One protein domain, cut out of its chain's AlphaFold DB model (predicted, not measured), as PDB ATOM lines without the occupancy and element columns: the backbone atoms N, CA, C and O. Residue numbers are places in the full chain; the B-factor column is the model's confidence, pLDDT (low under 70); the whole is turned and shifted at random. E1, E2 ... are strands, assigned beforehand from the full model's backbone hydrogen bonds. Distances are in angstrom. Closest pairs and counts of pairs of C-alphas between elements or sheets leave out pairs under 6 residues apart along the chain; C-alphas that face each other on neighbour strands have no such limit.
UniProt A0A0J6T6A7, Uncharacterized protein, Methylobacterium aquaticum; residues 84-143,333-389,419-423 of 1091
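What this domain is: This is residues 84 to 143, 333 to 389 and 419 to 423 of the 1091 residues of an uncharacterized protein of Methylobacterium aquaticum (UniProt A0A0J6T6A7). One strongly twisted sheet of nine strands folds round into a half-open barrel: E1, E2, E3 and E6 make one wall, E7, E8 and E9 the opposite wall, the walls join where E6 meets E7, and the side between E1 and E9 stays open. The hairpin of E4 and E5 extends the sheet beyond E7, and residues 343 to 350 stick out as a loop. The printed part has 122 residues with no named helix and nine strands, E1 to E9 in chain order; the sheet is branched and mixed, antiparallel but for E6 and E7. The class is all strand, though only 50 of the 122 residues are in named strands. The whole is compact, with a radius of gyration of the C-alphas of 14.3 A, and spans 45 by 37 by 25 A.

How they stand to each other: Start at E7, residues 353 to 359, the strand with three neighbours. On one side of it you find E4, residues 130 to 133, antiparallel, with N 132 and O 356 2.8 A apart. E4 forms a hairpin with the edge strand E5, residues 140 to 142, where N 131 and O 141 are 2.7 A apart. On the other side of E7 lie E6, residues 335 to 338, and E8, residues 362 to 370. E6 is parallel to E7, with N 354 and O 337 2.8 A apart. E7, E8 and E9, residues 376 to 384, form a meander, each strand the antiparallel neighbour of the one before, and both steps are hairpins; look for N 364 and O 357 at 2.8 A, and N 379 and O 367 at 2.7 A. On one side of E6 lies E3, residues 118 to 122, antiparallel to it, with N 120 and O 336 2.8 A apart, and on the other side of E6 lies E7. E1, residues 86 to 89, E2, residues 108 to 112, and E3 form a second meander of two hairpins, with N 89 and O 108 at 2.7 A and N 111 and O 119 at 2.8 A. Between E2 and E9 the closest C-alphas are those of His 112 and Trp 376, 7.3 A apart, while the edge strands E1 and E9 are apart.

Where its parts are: Find C-alpha 86 at (149.113, 143.723, 182.571), where E1 begins. E7 runs 17.7 A from C-alpha 353 at (165.253, 147.190, 174.695). E8 measures 25.9 A and E9 25.1 A; E9 ends at C-alpha 384, (157.588, 134.374, 159.856).

The domain as a whole: The two C-alphas farthest apart, those of Gly 346 and Phe 389, are 46.4 A apart. Residues 144 to 332 are not printed, with 8.8 A between C-alphas 143 and 333; residues 390 to 418 are not printed either, with 23.3 A between C-alphas 389 and 419. The links E1 to E2 and E6 to E7 are long. Mean pLDDT of the printed part is 80.4; residues 99 to 100, 135 to 140, 333 and 341 to 351 are under 70.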
ATOM      1  N   GLY A  84     149.584 150.798 184.888       85.06
ATOM      2  CA  GLY A  84     149.514 149.875 186.023       85.06
ATOM      3  C   GLY A  84     148.867 148.521 185.714       85.06
ATOM      4  O   GLY A  84     148.708 147.721 186.632       85.06
ATOM      5  N   THR A  85     148.506 148.246 184.457       89.44
ATOM      6  CA  THR A  85     147.854 146.985 184.068       89.44
ATOM      7  C   THR A  85     148.799 146.051 183.316       89.44
ATOM      8  O   THR A  85     149.754 146.476 182.656       89.44
ATOM      9  N   GLU A  86     148.523 144.752 183.418       90.44
ATOM     10  CA  GLU A  86     149.113 143.723 182.571       90.44
ATOM     11  C   GLU A  86     148.037 143.160 181.646       90.44
ATOM     12  O   GLU A  86     146.976 142.738 182.106       90.44
ATOM     13  N   VAL A  87     148.342 143.096 180.352       92.56
ATOM     14  CA  VAL A  87     147.486 142.458 179.355       92.56
ATOM     15  C   VAL A  87     148.104 141.117 178.943       92.56
ATOM     16  O   VAL A  87     149.202 141.109 178.371       92.56
ATOM     17  N   PRO A  88     147.441 139.980 179.236       92.50
ATOM     18  CA  PRO A  88     147.885 138.673 178.777       92.50
ATOM     19  C   PRO A  88     147.559 138.487 177.291       92.50
ATOM     20  O   PRO A  88     146.459 138.776 176.824       92.50
ATOM     21  N   ILE A  89     148.537 137.988 176.543       93.56
ATOM     22  CA  ILE A  89     148.439 137.639 175.129       93.56
ATOM     23  C   ILE A  89     148.749 136.153 174.994       93.56
ATOM     24  O   ILE A  89     149.709 135.614 175.552       93.56
ATOM     25  N   GLY A  90     147.916 135.494 174.208       90.81
ATOM     26  CA  GLY A  90     147.801 134.049 174.168       90.81
ATOM     27  C   GLY A  90     147.596 133.526 172.765       90.81
ATOM     28  O   GLY A  90     147.491 134.297 171.810       90.81
ATOM     29  N   ARG A  91     147.483 132.206 172.652       89.75
ATOM     30  CA  ARG A  91     147.204 131.507 171.396       89.75
ATOM     31  C   ARG A  91     146.012 132.085 170.622       89.75
ATOM     32  O   ARG A  91     146.168 132.365 169.435       89.75
ATOM     33  N   ALA A  92     144.876 132.310 171.288       87.75
ATOM     34  CA  ALA A  92     143.670 132.863 170.663       87.75
ATOM     35  C   ALA A  92     143.916 134.270 170.083       87.75
ATOM     36  O   ALA A  92     143.617 134.538 168.923       87.75
ATOM     37  N   HIS A  93     144.568 135.151 170.850       91.44
ATOM     38  CA  HIS A  93     144.931 136.508 170.419       91.44
ATOM     39  C   HIS A  93     145.891 136.526 169.220       91.44
ATOM     40  O   HIS A  93     145.836 137.422 168.380       91.44
ATOM     41  N   LEU A  94     146.796 135.546 169.159       91.44
ATOM     42  CA  LEU A  94     147.819 135.417 168.124       91.44
ATOM     43  C   LEU A  94     147.350 134.619 166.898       91.44
ATOM     44  O   LEU A  94     148.161 134.410 165.993       91.44
ATOM     45  N   LEU A  95     146.084 134.179 166.878       89.81
ATOM     46  CA  LEU A  95     145.509 133.278 165.876       89.81
ATOM     47  C   LEU A  95     146.433 132.088 165.590       89.81
ATOM     48  O   LEU A  95     146.886 131.894 164.463       89.81
ATOM     49  N   GLN A  96     146.768 131.309 166.621       87.44
ATOM     50  CA  GLN A  96     147.493 130.050 166.432       87.44
ATOM     51  C   GLN A  96     146.585 128.852 166.766       87.44
ATOM     52  O   GLN A  96     145.794 128.950 167.702       87.44
ATOM     53  N   PRO A  97     146.675 127.725 166.038       79.75
ATOM     54  CA  PRO A  97     145.880 126.531 166.330       79.75
ATOM     55  C   PRO A  97     146.379 125.826 167.600       79.75
ATOM     56  O   PRO A  97     147.537 126.022 167.993       79.75
ATOM     57  N   PRO A  98     145.564 124.997 168.271       75.50
ATOM     58  CA  PRO A  98     146.056 124.137 169.341       75.50
ATOM     59  C   PRO A  98     147.126 123.167 168.810       75.50
ATOM     60  O   PRO A  98     147.024 122.651 167.704       75.50
ATOM     61  N   GLY A  99     148.201 122.946 169.572       69.12
ATOM     62  CA  GLY A  99     149.274 122.030 169.165       69.12
ATOM     63  C   GLY A  99     150.629 122.330 169.800       69.12
ATOM     64  O   GLY A  99     150.813 123.346 170.475       69.12
ATOM     65  N   GLU A 100     151.608 121.447 169.592       65.06
ATOM     66  CA  GLU A 100     152.959 121.535 170.180       65.06
ATOM     67  C   GLU A 100     153.798 122.702 169.638       65.06
ATOM     68  O   GLU A 100     154.662 123.235 170.334       65.06
ATOM     69  N   SER A 101     153.527 123.144 168.410       70.00
ATOM     70  CA  SER A 101     154.250 124.238 167.748       70.00
ATOM     71  C   SER A 101     153.699 125.640 168.024       70.00
ATOM     72  O   SER A 101     154.282 126.620 167.559       70.00
ATOM     73  N   SER A 102     152.593 125.743 168.754       81.62
ATOM     74  CA  SER A 102     151.854 126.997 168.948       81.62
ATOM     75  C   SER A 102     152.234 127.749 170.235       81.62
ATOM     76  O   SER A 102     153.145 127.376 170.974       81.62
ATOM     77  N   ALA A 103     151.574 128.857 170.521       85.56
ATOM     78  CA  ALA A 103     151.629 129.531 171.801       85.56
ATOM     79  C   ALA A 103     150.746 128.779 172.812       85.56
ATOM     80  O   ALA A 103     149.913 127.944 172.450       85.56
ATOM     81  N   GLU A 104     150.948 129.072 174.093       86.50
ATOM     82  CA  GLU A 104     150.040 128.614 175.146       86.50
ATOM     83  C   GLU A 104     148.827 129.544 175.221       86.50
ATOM     84  O   GLU A 104     148.832 130.625 174.624       86.50
ATOM     85  N   LEU A 105     147.797 129.127 175.962       84.88
ATOM     86  CA  LEU A 105     146.614 129.954 176.219       84.88
ATOM     87  C   LEU A 105     146.993 131.317 176.809       84.88
ATOM     88  O   LEU A 105     146.473 132.322 176.350       84.88
ATOM     89  N   ASP A 106     147.980 131.348 177.705       87.94
ATOM     90  CA  ASP A 106     148.664 132.556 178.163       87.94
ATOM     91  C   ASP A 106     150.156 132.397 177.887       87.94
ATOM     92  O   ASP A 106     150.798 131.512 178.449       87.94
ATOM     93  N   HIS A 107     150.727 133.226 177.016       89.12
ATOM     94  CA  HIS A 107     152.127 133.059 176.611       89.12
ATOM     95  C   HIS A 107     152.965 134.312 176.848       89.12
ATOM     96  O   HIS A 107     154.080 134.228 177.361       89.12
ATOM     97  N   VAL A 108     152.430 135.482 176.509       93.00
ATOM     98  CA  VAL A 108     153.131 136.766 176.599       93.00
ATOM     99  C   VAL A 108     152.352 137.694 177.523       93.00
ATOM    100  O   VAL A 108     151.144 137.821 177.382       93.00
ATOM    101  N   GLY A 109     153.027 138.361 178.456       92.25
ATOM    102  CA  GLY A 109     152.439 139.443 179.250       92.25
ATOM    103  C   GLY A 109     153.021 140.787 178.830       92.25
ATOM    104  O   GLY A 109     154.245 140.946 178.859       92.25
ATOM    105  N   LEU A 110     152.170 141.745 178.453       93.25
ATOM    106  CA  LEU A 110     152.571 143.142 178.258       93.25
ATOM    107  C   LEU A 110     152.156 143.964 179.478       93.25
ATOM    108  O   LEU A 110     150.980 143.998 179.826       93.25
ATOM    109  N   ILE A 111     153.116 144.615 180.129       91.56
ATOM    110  CA  ILE A 111     152.928 145.316 181.402       91.56
ATOM    111  C   ILE A 111     153.218 146.794 181.204       91.56
ATOM    112  O   ILE A 111     154.348 147.153 180.874       91.56
ATOM    113  N   HIS A 112     152.241 147.646 181.483       90.56
ATOM    114  CA  HIS A 112     152.489 149.071 181.631       90.56
ATOM    115  C   HIS A 112     152.752 149.372 183.107       90.56
ATOM    116  O   HIS A 112     151.848 149.331 183.942       90.56
ATOM    117  N   THR A 113     154.005 149.651 183.447       85.88
ATOM    118  CA  THR A 113     154.404 149.915 184.828       85.88
ATOM    119  C   THR A 113     153.807 151.232 185.341       85.88
ATOM    120  O   THR A 113     153.557 152.161 184.567       85.88
ATOM    121  N   PRO A 114     153.648 151.392 186.667       78.50
ATOM    122  CA  PRO A 114     153.297 152.684 187.253       78.50
ATOM    123  C   PRO A 114     154.296 153.796 186.903       78.50
ATOM    124  O   PRO A 114     153.911 154.963 186.866       78.50
ATOM    125  N   SER A 115     155.556 153.459 186.591       74.56
ATOM    126  CA  SER A 115     156.587 154.412 186.156       74.56
ATOM    127  C   SER A 115     156.391 154.955 184.732       74.56
ATOM    128  O   SER A 115     157.087 155.900 184.370       74.56
ATOM    129  N   GLY A 116     155.434 154.423 183.960       80.44
ATOM    130  CA  GLY A 116     155.129 154.861 182.590       80.44
ATOM    131  C   GLY A 116     155.809 154.039 181.489       80.44
ATOM    132  O   GLY A 116     155.696 154.369 180.311       80.44
ATOM    133  N   GLU A 117     156.516 152.965 181.845       86.12
ATOM    134  CA  GLU A 117     157.236 152.110 180.899       86.12
ATOM    135  C   GLU A 117     156.373 150.930 180.458       86.12
ATOM    136  O   GLU A 117     155.608 150.370 181.244       86.12
ATOM    137  N   LEU A 118     156.547 150.494 179.213       88.69
ATOM    138  CA  LEU A 118     155.941 149.264 178.718       88.69
ATOM    139  C   LEU A 118     156.990 148.150 178.659       88.69
ATOM    140  O   LEU A 118     158.051 148.297 178.047       88.69
ATOM    141  N   ARG A 119     156.685 147.021 179.304       91.19
ATOM    142  CA  ARG A 119     157.577 145.868 179.442       91.19
ATOM    143  C   ARG A 119     156.910 144.581 178.954       91.19
ATOM    144  O   ARG A 119     155.695 144.437 179.043       91.19
ATOM    145  N   ILE A 120     157.701 143.632 178.460       91.50
ATOM    146  CA  ILE A 120     157.258 142.311 177.984       91.50
ATOM    147  C   ILE A 120     157.812 141.197 178.874       91.50
ATOM    148  O   ILE A 120     158.985 141.231 179.249       91.50
ATOM    149  N   ARG A 121     156.997 140.188 179.200       89.69
ATOM    150  CA  ARG A 121     157.420 139.006 179.970       89.69
ATOM    151  C   ARG A 121     156.851 137.697 179.439       89.69
ATOM    152  O   ARG A 121     155.846 137.689 178.729       89.69
ATOM    153  N   ASN A 122     157.471 136.589 179.838       87.38
ATOM    154  CA  ASN A 122     156.938 135.249 179.606       87.38
ATOM    155  C   ASN A 122     155.865 134.904 180.651       87.38
ATOM    156  O   ASN A 122     156.133 134.992 181.852       87.38
ATOM    157  N   ARG A 123     154.673 134.501 180.198       87.50
ATOM    158  CA  ARG A 123     153.587 133.972 181.046       87.50
ATOM    159  C   ARG A 123     153.323 132.476 180.847       87.50
ATOM    160  O   ARG A 123     152.586 131.899 181.642       87.50
ATOM    161  N   ALA A 124     153.929 131.857 179.832       82.94
ATOM    162  CA  ALA A 124     153.736 130.445 179.518       82.94
ATOM    163  C   ALA A 124     154.279 129.524 180.622       82.94
ATOM    164  O   ALA A 124     155.409 129.700 181.103       82.94
ATOM    165  N   LYS A 125     153.496 128.497 180.967       76.88
ATOM    166  CA  LYS A 125     153.836 127.497 181.988       76.88
ATOM    167  C   LYS A 125     154.986 126.612 181.524       76.88
ATOM    168  O   LYS A 125     155.977 126.494 182.241       76.88
ATOM    169  N   ASP A 126     154.917 126.099 180.298       72.81
ATOM    170  CA  ASP A 126     155.836 125.076 179.788       72.81
ATOM    171  C   ASP A 126     156.735 125.611 178.660       72.81
ATOM    172  O   ASP A 126     157.903 125.233 178.532       72.81
ATOM    173  N   ARG A 127     156.241 126.560 177.858       77.38
ATOM    174  CA  ARG A 127     156.921 127.067 176.655       77.38
ATOM    175  C   ARG A 127     157.760 128.308 176.932       77.38
ATOM    176  O   ARG A 127     157.459 129.133 177.792       77.38
ATOM    177  N   ARG A 128     158.879 128.438 176.223       80.31
ATOM    178  CA  ARG A 128     159.789 129.586 176.356       80.31
ATOM    179  C   ARG A 128     159.377 130.702 175.398       80.31
ATOM    180  O   ARG A 128     159.029 130.423 174.254       80.31
ATOM    181  N   LEU A 129     159.519 131.947 175.846       85.25
ATOM    182  CA  LEU A 129     159.404 133.143 175.013       85.25
ATOM    183  C   LEU A 129     160.803 133.582 174.566       85.25
ATOM    184  O   LEU A 129     161.672 133.823 175.407       85.25
ATOM    185  N   SER A 130     161.039 133.688 173.258       87.38
ATOM    186  CA  SER A 130     162.282 134.272 172.732       87.38
ATOM    187  C   SER A 130     162.061 135.744 172.405       87.38
ATOM    188  O   SER A 130     161.055 136.086 171.799       87.38
ATOM    189  N   LEU A 131     163.011 136.604 172.746       86.12
ATOM    190  CA  LEU A 131     163.004 138.048 172.514       86.12
ATOM    191  C   LEU A 131     164.173 138.431 171.598       86.12
ATOM    192  O   LEU A 131     165.175 137.723 171.551       86.12
ATOM    193  N   GLN A 132     164.073 139.536 170.862       85.44
ATOM    194  CA  GLN A 132     165.196 140.095 170.098       85.44
ATOM    195  C   GLN A 132     165.405 141.567 170.437       85.44
ATOM    196  O   GLN A 132     164.445 142.332 170.577       85.44
ATOM    197  N   ARG A 133     166.678 141.957 170.547       78.88
ATOM    198  CA  ARG A 133     167.089 143.314 170.920       78.88
ATOM    199  C   ARG A 133     166.799 144.315 169.803       78.88
ATOM    200  O   ARG A 133     166.964 144.010 168.622       78.88
ATOM    201  N   ALA A 134     166.440 145.535 170.179       72.62
ATOM    202  CA  ALA A 134     166.305 146.641 169.244       72.62
ATOM    203  C   ALA A 134     167.681 147.109 168.739       72.62
ATOM    204  O   ALA A 134     168.601 147.318 169.522       72.62
ATOM    205  N   GLY A 135     167.833 147.245 167.417       63.69
ATOM    206  CA  GLY A 135     169.087 147.675 166.779       63.69
ATOM    207  C   GLY A 135     170.197 146.612 166.687       63.69
ATOM    208  O   GLY A 135     171.230 146.889 166.083       63.69
ATOM    209  N   GLY A 136     169.995 145.408 167.239       52.72
ATOM    210  CA  GLY A 136     170.928 144.274 167.157       52.72
ATOM    211  C   GLY A 136     170.654 143.325 165.979       52.72
ATOM    212  O   GLY A 136     169.584 143.369 165.366       52.72
ATOM    213  N   GLY A 137     171.635 142.469 165.653       48.84
ATOM    214  CA  GLY A 137     171.522 141.417 164.631       48.84
ATOM    215  C   GLY A 137     170.465 140.341 164.941       48.84
ATOM    216  O   GLY A 137     169.724 140.432 165.913       48.84
ATOM    217  N   ALA A 138     170.376 139.309 164.096       49.16
ATOM    218  CA  ALA A 138     169.311 138.292 164.109       49.16
ATOM    219  C   ALA A 138     169.271 137.358 165.343       49.16
ATOM    220  O   ALA A 138     168.382 136.509 165.425       49.16
ATOM    221  N   ASP A 139     170.200 137.501 166.290       55.28
ATOM    222  CA  ASP A 139     170.326 136.608 167.438       55.28
ATOM    223  C   ASP A 139     169.359 137.021 168.559       55.28
ATOM    224  O   ASP A 139     169.439 138.106 169.140       55.28
ATOM    225  N   GLY A 140     168.389 136.143 168.821       67.00
ATOM    226  CA  GLY A 140     167.418 136.284 169.901       67.00
ATOM    227  C   GLY A 140     167.893 135.657 171.207       67.00
ATOM    228  O   GLY A 140     168.813 134.846 171.241       67.00
ATOM    229  N   PHE A 141     167.225 136.016 172.294       74.06
ATOM    230  CA  PHE A 141     167.540 135.585 173.643       74.06
ATOM    231  C   PHE A 141     166.261 135.175 174.386       74.06
ATOM    232  O   PHE A 141     165.200 135.743 174.153       74.06
ATOM    233  N   TYR A 142     166.312 134.176 175.270       79.75
ATOM    234  CA  TYR A 142     165.115 133.744 176.011       79.75
ATOM    235  C   TYR A 142     164.741 134.734 177.117       79.75
ATOM    236  O   TYR A 142     165.624 135.204 177.830       79.75
ATOM    237  N   ALA A 143     163.444 134.998 177.289       78.94
ATOM    238  CA  ALA A 143     162.916 135.924 178.291       78.94
ATOM    239  C   ALA A 143     163.221 135.492 179.738       78.94
ATOM    240  O   ALA A 143     163.439 136.357 180.586       78.94
ATOM    241  N   GLY A 333     158.853 135.530 185.489       61.31
ATOM    242  CA  GLY A 333     158.321 136.869 185.746       61.31
ATOM    243  C   GLY A 333     159.291 138.018 185.461       61.31
ATOM    244  O   GLY A 333     158.907 139.174 185.644       61.31
ATOM    245  N   THR A 334     160.499 137.733 184.959       74.81
ATOM    246  CA  THR A 334     161.394 138.757 184.407       74.81
ATOM    247  C   THR A 334     160.710 139.490 183.258       74.81
ATOM    248  O   THR A 334     160.112 138.884 182.365       74.81
ATOM    249  N   SER A 335     160.772 140.819 183.295       83.62
ATOM    250  CA  SER A 335     160.177 141.681 182.276       83.62
ATOM    251  C   SER A 335     161.244 142.545 181.619       83.62
ATOM    252  O   SER A 335     162.178 142.998 182.282       83.62
ATOM    253  N   TRP A 336     161.096 142.780 180.322       86.00
ATOM    254  CA  TRP A 336     162.066 143.473 179.474       86.00
ATOM    255  C   TRP A 336     161.456 144.733 178.890       86.00
ATOM    256  O   TRP A 336     160.295 144.710 178.491       86.00
ATOM    257  N   LEU A 337     162.227 145.816 178.813       86.38
ATOM    258  CA  LEU A 337     161.752 147.081 178.263       86.38
ATOM    259  C   LEU A 337     161.464 146.946 176.760       86.38
ATOM    260  O   LEU A 337     162.274 146.395 176.009       86.38
ATOM    261  N   VAL A 338     160.316 147.445 176.307       87.31
ATOM    262  CA  VAL A 338     159.973 147.466 174.878       87.31
ATOM    263  C   VAL A 338     160.601 148.694 174.216       87.31
ATOM    264  O   VAL A 338     160.651 149.777 174.788       87.31
ATOM    265  N   ALA A 339     161.122 148.542 173.004       83.88
ATOM    266  CA  ALA A 339     161.755 149.638 172.280       83.88
ATOM    267  C   ALA A 339     160.735 150.705 171.859       83.88
ATOM    268  O   ALA A 339     159.682 150.367 171.326       83.88
ATOM    269  N   GLY A 340     161.070 151.986 172.046       73.38
ATOM    270  CA  GLY A 340     160.193 153.118 171.703       73.38
ATOM    271  C   GLY A 340     159.368 153.685 172.865       73.38
ATOM    272  O   GLY A 340     158.561 154.579 172.645       73.38
ATOM    273  N   THR A 341     159.583 153.210 174.096       66.75
ATOM    274  CA  THR A 341     158.858 153.658 175.304       66.75
ATOM    275  C   THR A 341     159.515 154.827 176.046       66.75
ATOM    276  O   THR A 341     159.072 155.178 177.136       66.75
ATOM    277  N   GLY A 342     160.607 155.389 175.517       56.50
ATOM    278  CA  GLY A 342     161.374 156.457 176.164       56.50
ATOM    279  C   GLY A 342     161.259 157.779 175.415       56.50
ATOM    280  O   GLY A 342     161.658 157.851 174.253       56.50
ATOM    281  N   ASP A 343     160.763 158.815 176.095       42.22
ATOM    282  CA  ASP A 343     160.866 160.200 175.635       42.22
ATOM    283  C   ASP A 343     162.328 160.551 175.337       42.22
ATOM    284  O   ASP A 343     163.256 160.194 176.072       42.22
ATOM    285  N   GLY A 344     162.538 161.267 174.234       44.28
ATOM    286  CA  GLY A 344     163.823 161.855 173.891       44.28
ATOM    287  C   GLY A 344     164.251 162.866 174.952       44.28
ATOM    288  O   GLY A 344     163.941 164.043 174.842       44.28
ATOM    289  N   GLY A 345     164.982 162.414 175.971       36.59
ATOM    290  CA  GLY A 345     165.544 163.297 176.989       36.59
ATOM    291  C   GLY A 345     165.931 162.583 178.282       36.59
ATOM    292  O   GLY A 345     165.156 162.532 179.226       36.59
ATOM    293  N   GLY A 346     167.168 162.085 178.360       37.28
ATOM    294  CA  GLY A 346     167.897 162.058 179.635       37.28
ATOM    295  C   GLY A 346     167.660 160.915 180.634       37.28
ATOM    296  O   GLY A 346     167.990 161.105 181.800       37.28
ATOM    297  N   ARG A 347     167.174 159.729 180.236       40.97
ATOM    298  CA  ARG A 347     167.267 158.516 181.084       40.97
ATOM    299  C   ARG A 347     168.209 157.467 180.500       40.97
ATOM    300  O   ARG A 347     168.363 157.345 179.287       40.97
ATOM    301  N   ASP A 348     168.884 156.787 181.417       43.38
ATOM    302  CA  ASP A 348     170.065 155.951 181.232       43.38
ATOM    303  C   ASP A 348     169.891 154.930 180.091       43.38
ATOM    304  O   ASP A 348     169.010 154.073 180.124       43.38
ATOM    305  N   ARG A 349     170.740 155.004 179.052       49.81
ATOM    306  CA  ARG A 349     170.763 154.074 177.894       49.81
ATOM    307  C   ARG A 349     171.255 152.664 178.282       49.81
ATOM    308  O   ARG A 349     171.787 151.932 177.449       49.81
ATOM    309  N   SER A 350     171.130 152.302 179.553       55.81
ATOM    310  CA  SER A 350     171.717 151.129 180.183       55.81
ATOM    311  C   SER A 350     170.750 149.944 180.287       55.81
ATOM    312  O   SER A 350     171.174 148.893 180.745       55.81
ATOM    313  N   GLU A 351     169.504 150.010 179.814       67.81
ATOM    314  CA  GLU A 351     168.597 148.846 179.807       67.81
ATOM    315  C   GLU A 351     168.391 148.261 178.397       67.81
ATOM    316  O   GLU A 351     168.312 148.985 177.404       67.81
ATOM    317  N   ILE A 352     168.321 146.927 178.293       73.62
ATOM    318  CA  ILE A 352     168.132 146.223 177.017       73.62
ATOM    319  C   ILE A 352     166.691 146.403 176.535       73.62
ATOM    320  O   ILE A 352     165.747 145.952 177.180       73.62
ATOM    321  N   GLN A 353     166.543 146.996 175.350       82.81
ATOM    322  CA  GLN A 353     165.253 147.190 174.695       82.81
ATOM    323  C   GLN A 353     164.940 146.072 173.701       82.81
ATOM    324  O   GLN A 353     165.817 145.609 172.965       82.81
ATOM    325  N   VAL A 354     163.672 145.672 173.641       86.25
ATOM    326  CA  VAL A 354     163.168 144.576 172.807       86.25
ATOM    327  C   VAL A 354     162.222 145.113 171.741       86.25
ATOM    328  O   VAL A 354     161.317 145.883 172.047       86.25
ATOM    329  N   SER A 355     162.399 144.680 170.492       88.25
ATOM    330  CA  SER A 355     161.512 145.054 169.377       88.25
ATOM    331  C   SER A 355     160.871 143.866 168.664       88.25
ATOM    332  O   SER A 355     159.995 144.061 167.828       88.25
ATOM    333  N   ARG A 356     161.283 142.627 168.967       89.94
ATOM    334  CA  ARG A 356     160.670 141.415 168.402       89.94
ATOM    335  C   ARG A 356     160.587 140.307 169.431       89.94
ATOM    336  O   ARG A 356     161.385 140.261 170.367       89.94
ATOM    337  N   PHE A 357     159.675 139.373 169.205       91.75
ATOM    338  CA  PHE A 357     159.571 138.160 170.003       91.75
ATOM    339  C   PHE A 357     159.099 136.964 169.167       91.75
ATOM    340  O   PHE A 357     158.559 137.121 168.074       91.75
ATOM    341  N   VAL A 358     159.314 135.755 169.678       90.19
ATOM    342  CA  VAL A 358     158.837 134.496 169.097       90.19
ATOM    343  C   VAL A 358     158.008 133.778 170.149       90.19
ATOM    344  O   VAL A 358     158.528 133.451 171.218       90.19
ATOM    345  N   ALA A 359     156.740 133.531 169.829       89.38
ATOM    346  CA  ALA A 359     155.805 132.777 170.660       89.38
ATOM    347  C   ALA A 359     155.338 131.536 169.888       89.38
ATOM    348  O   ALA A 359     154.841 131.640 168.761       89.38
ATOM    349  N   GLY A 360     155.546 130.353 170.473       85.31
ATOM    350  CA  GLY A 360     155.440 129.088 169.741       85.31
ATOM    351  C   GLY A 360     156.546 128.974 168.690       85.31
ATOM    352  O   GLY A 360     157.731 128.975 169.027       85.31
ATOM    353  N   ARG A 361     156.173 128.905 167.408       84.25
ATOM    354  CA  ARG A 361     157.107 128.955 166.264       84.25
ATOM    355  C   ARG A 361     157.024 130.235 165.434       84.25
ATOM    356  O   ARG A 361     157.848 130.413 164.532       84.25
ATOM    357  N   THR A 362     156.065 131.108 165.725       87.81
ATOM    358  CA  THR A 362     155.799 132.319 164.944       87.81
ATOM    359  C   THR A 362     156.602 133.494 165.482       87.81
ATOM    360  O   THR A 362     156.626 133.748 166.687       87.81
ATOM    361  N   SER A 363     157.280 134.205 164.581       89.12
ATOM    362  CA  SER A 363     158.033 135.420 164.907       89.12
ATOM    363  C   SER A 363     157.160 136.653 164.708       89.12
ATOM    364  O   SER A 363     156.488 136.756 163.681       89.12
ATOM    365  N   TYR A 364     157.253 137.605 165.634       92.44
ATOM    366  CA  TYR A 364     156.474 138.839 165.656       92.44
ATOM    367  C   TYR A 364     157.368 140.069 165.832       92.44
ATOM    368  O   TYR A 364     158.279 140.062 166.663       92.44
ATOM    369  N   ASP A 365     157.078 141.125 165.080       91.06
ATOM    370  CA  ASP A 365     157.588 142.473 165.320       91.06
ATOM    371  C   ASP A 365     156.654 143.198 166.304       91.06
ATOM    372  O   ASP A 365     155.430 143.078 166.218       91.06
ATOM    373  N   LEU A 366     157.233 143.934 167.253       92.06
ATOM    374  CA  LEU A 366     156.528 144.684 168.289       92.06
ATOM    375  C   LEU A 366     156.884 146.166 168.166       92.06
ATOM    376  O   LEU A 366     158.032 146.561 168.370       92.06
ATOM    377  N   THR A 367     155.885 146.983 167.850       91.12
ATOM    378  CA  THR A 367     156.006 148.445 167.781       91.12
ATOM    379  C   THR A 367     155.042 149.086 168.764       91.12
ATOM    380  O   THR A 367     153.961 148.556 169.009       91.12
ATOM    381  N   VAL A 368     155.431 150.202 169.374       90.81
ATOM    382  CA  VAL A 368     154.642 150.850 170.428       90.81
ATOM    383  C   VAL A 368     154.540 152.344 170.167       90.81
ATOM    384  O   VAL A 368     155.472 152.956 169.649       90.81
ATOM    385  N   ALA A 369     153.394 152.921 170.510       89.50
ATOM    386  CA  ALA A 369     153.127 154.349 170.430       89.50
ATOM    387  C   ALA A 369     152.274 154.778 171.634       89.50
ATOM    388  O   ALA A 369     151.456 153.978 172.100       89.50
ATOM    389  N   PRO A 370     152.429 156.007 172.149       84.38
ATOM    390  CA  PRO A 370     151.547 156.510 173.194       84.38
ATOM    391  C   PRO A 370     150.104 156.576 172.669       84.38
ATOM    392  O   PRO A 370     149.853 156.974 171.528       84.38
ATOM    393  N   ALA A 371     149.156 156.143 173.491       79.62
ATOM    394  CA  ALA A 371     147.724 156.292 173.265       79.62
ATOM    395  C   ALA A 371     147.188 157.466 174.108       79.62
ATOM    396  O   ALA A 371     147.844 157.907 175.052       79.62
ATOM    397  N   GLY A 372     145.993 157.972 173.778       71.69
ATOM    398  CA  GLY A 372     145.285 158.933 174.636       71.69
ATOM    399  C   GLY A 372     145.132 158.412 176.074       71.69
ATOM    400  O   GLY A 372     145.205 157.205 176.305       71.69
ATOM    401  N   ASP A 373     144.967 159.326 177.035       71.44
ATOM    402  CA  ASP A 373     144.802 159.044 178.475       71.44
ATOM    403  C   ASP A 373     146.016 158.403 179.175       71.44
ATOM    404  O   ASP A 373     145.902 157.780 180.230       71.44
ATOM    405  N   GLY A 374     147.214 158.563 178.602       76.38
ATOM    406  CA  GLY A 374     148.449 158.052 179.198       76.38
ATOM    407  C   GLY A 374     148.558 156.527 179.160       76.38
ATOM    408  O   GLY A 374     149.256 155.959 179.993       76.38
ATOM    409  N   ALA A 375     147.869 155.864 178.226       86.19
ATOM    410  CA  ALA A 375     148.013 154.439 177.927       86.19
ATOM    411  C   ALA A 375     149.057 154.198 176.817       86.19
ATOM    412  O   ALA A 375     149.420 155.109 176.074       86.19
ATOM    413  N   TRP A 376     149.518 152.955 176.656       89.62
ATOM    414  CA  TRP A 376     150.363 152.557 175.521       89.62
ATOM    415  C   TRP A 376     149.555 151.781 174.483       89.62
ATOM    416  O   TRP A 376     148.783 150.894 174.836       89.62
ATOM    417  N   ARG A 377     149.771 152.061 173.196       92.12
ATOM    418  CA  ARG A 377     149.283 151.251 172.073       92.12
ATOM    419  C   ARG A 377     150.426 150.403 171.526       92.12
ATOM    420  O   ARG A 377     151.338 150.927 170.893       92.12
ATOM    421  N   ALA A 378     150.354 149.093 171.731       92.62
ATOM    422  CA  ALA A 378     151.268 148.114 171.159       92.62
ATOM    423  C   ALA A 378     150.671 147.503 169.883       92.62
ATOM    424  O   ALA A 378     149.547 147.008 169.893       92.62
ATOM    425  N   THR A 379     151.424 147.522 168.786       94.38
ATOM    426  CA  THR A 379     151.092 146.853 167.523       94.38
ATOM    427  C   THR A 379     152.047 145.683 167.314       94.38
ATOM    428  O   THR A 379     153.260 145.869 167.183       94.38
ATOM    429  N   ILE A 380     151.486 144.478 167.287       95.12
ATOM    430  CA  ILE A 380     152.185 143.210 167.082       95.12
ATOM    431  C   ILE A 380     151.902 142.738 165.658       95.12
ATOM    432  O   ILE A 380     150.747 142.486 165.310       95.12
ATOM    433  N   GLN A 381     152.942 142.593 164.840       93.06
ATOM    434  CA  GLN A 381     152.823 142.160 163.448       93.06
ATOM    435  C   GLN A 381     153.567 140.834 163.233       93.06
ATOM    436  O   GLN A 381     154.749 140.738 163.563       93.06
ATOM    437  N   PRO A 382     152.915 139.781 162.711       91.12
ATOM    438  CA  PRO A 382     153.578 138.520 162.422       91.12
ATOM    439  C   PRO A 382     154.515 138.655 161.217       91.12
ATOM    440  O   PRO A 382     154.203 139.318 160.231       91.12
ATOM    441  N   ARG A 383     155.669 137.988 161.291       83.25
ATOM    442  CA  ARG A 383     156.745 138.094 160.294       83.25
ATOM    443  C   ARG A 383     157.081 136.769 159.613       83.25
ATOM    444  O   ARG A 383     157.308 136.737 158.407       83.25
ATOM    445  N   ALA A 384     157.169 135.678 160.373       80.25
ATOM    446  CA  ALA A 384     157.588 134.374 159.856       80.25
ATOM    447  C   ALA A 384     156.903 133.220 160.596       80.25
ATOM    448  O   ALA A 384     156.630 133.336 161.790       80.25
ATOM    449  N   ASN A 385     156.690 132.099 159.890       83.00
ATOM    450  CA  ASN A 385     155.971 130.909 160.369       83.00
ATOM    451  C   ASN A 385     154.562 131.246 160.884       83.00
ATOM    452  O   ASN A 385     154.176 130.841 161.978       83.00
ATOM    453  N   VAL A 386     153.825 132.047 160.119       87.50
ATOM    454  CA  VAL A 386     152.486 132.518 160.492       87.50
ATOM    455  C   VAL A 386     151.475 131.402 160.223       87.50
ATOM    456  O   VAL A 386     151.506 130.871 159.106       87.50
ATOM    457  N   PRO A 387     150.633 131.012 161.199       87.31
ATOM    458  CA  PRO A 387     149.563 130.045 160.984       87.31
ATOM    459  C   PRO A 387     148.491 130.585 160.040       87.31
ATOM    460  O   PRO A 387     148.282 131.798 159.959       87.31
ATOM    461  N   ARG A 388     147.825 129.681 159.326       86.75
ATOM    462  CA  ARG A 388     146.828 130.005 158.303       86.75
ATOM    463  C   ARG A 388     145.568 129.188 158.522       86.75
ATOM    464  O   ARG A 388     145.648 128.059 158.993       86.75
ATOM    465  N   PHE A 389     144.436 129.765 158.137       85.94
ATOM    466  CA  PHE A 389     143.121 129.171 158.333       85.94
ATOM    467  C   PHE A 389     142.305 129.242 157.046       85.94
ATOM    468  O   PHE A 389     142.305 130.267 156.353       85.94
ATOM    469  N   PRO A 419     139.150 141.306 177.053       87.19
ATOM    470  CA  PRO A 419     140.336 141.951 177.598       87.19
ATOM    471  C   PRO A 419     140.141 142.323 179.081       87.19
ATOM    472  O   PRO A 419     139.005 142.476 179.539       87.19
ATOM    473  N   PRO A 420     141.238 142.526 179.837       86.44
ATOM    474  CA  PRO A 420     141.171 143.071 181.190       86.44
ATOM    475  C   PRO A 420     140.455 144.436 181.233       86.44
ATOM    476  O   PRO A 420     140.493 145.170 180.241       86.44
ATOM    477  N   PRO A 421     139.862 144.833 182.376       82.94
ATOM    478  CA  PRO A 421     139.174 146.118 182.511       82.94
ATOM    479  C   PRO A 421     140.053 147.298 182.071       82.94
ATOM    480  O   PRO A 421     141.186 147.445 182.525       82.94
ATOM    481  N   GLY A 422     139.533 148.133 181.168       81.81
ATOM    482  CA  GLY A 422     140.233 149.299 180.613       81.81
ATOM    483  C   GLY A 422     141.201 148.998 179.460       81.81
ATOM    484  O   GLY A 422     141.564 149.917 178.729       81.81
ATOM    485  N   ALA A 423     141.600 147.742 179.246       87.88
ATOM    486  CA  ALA A 423     142.415 147.354 178.099       87.88
ATOM    487  C   ALA A 423     141.542 147.070 176.869       87.88
ATOM    488  O   ALA A 423     140.408 146.603 176.976       87.88
TER     489      ALA A 423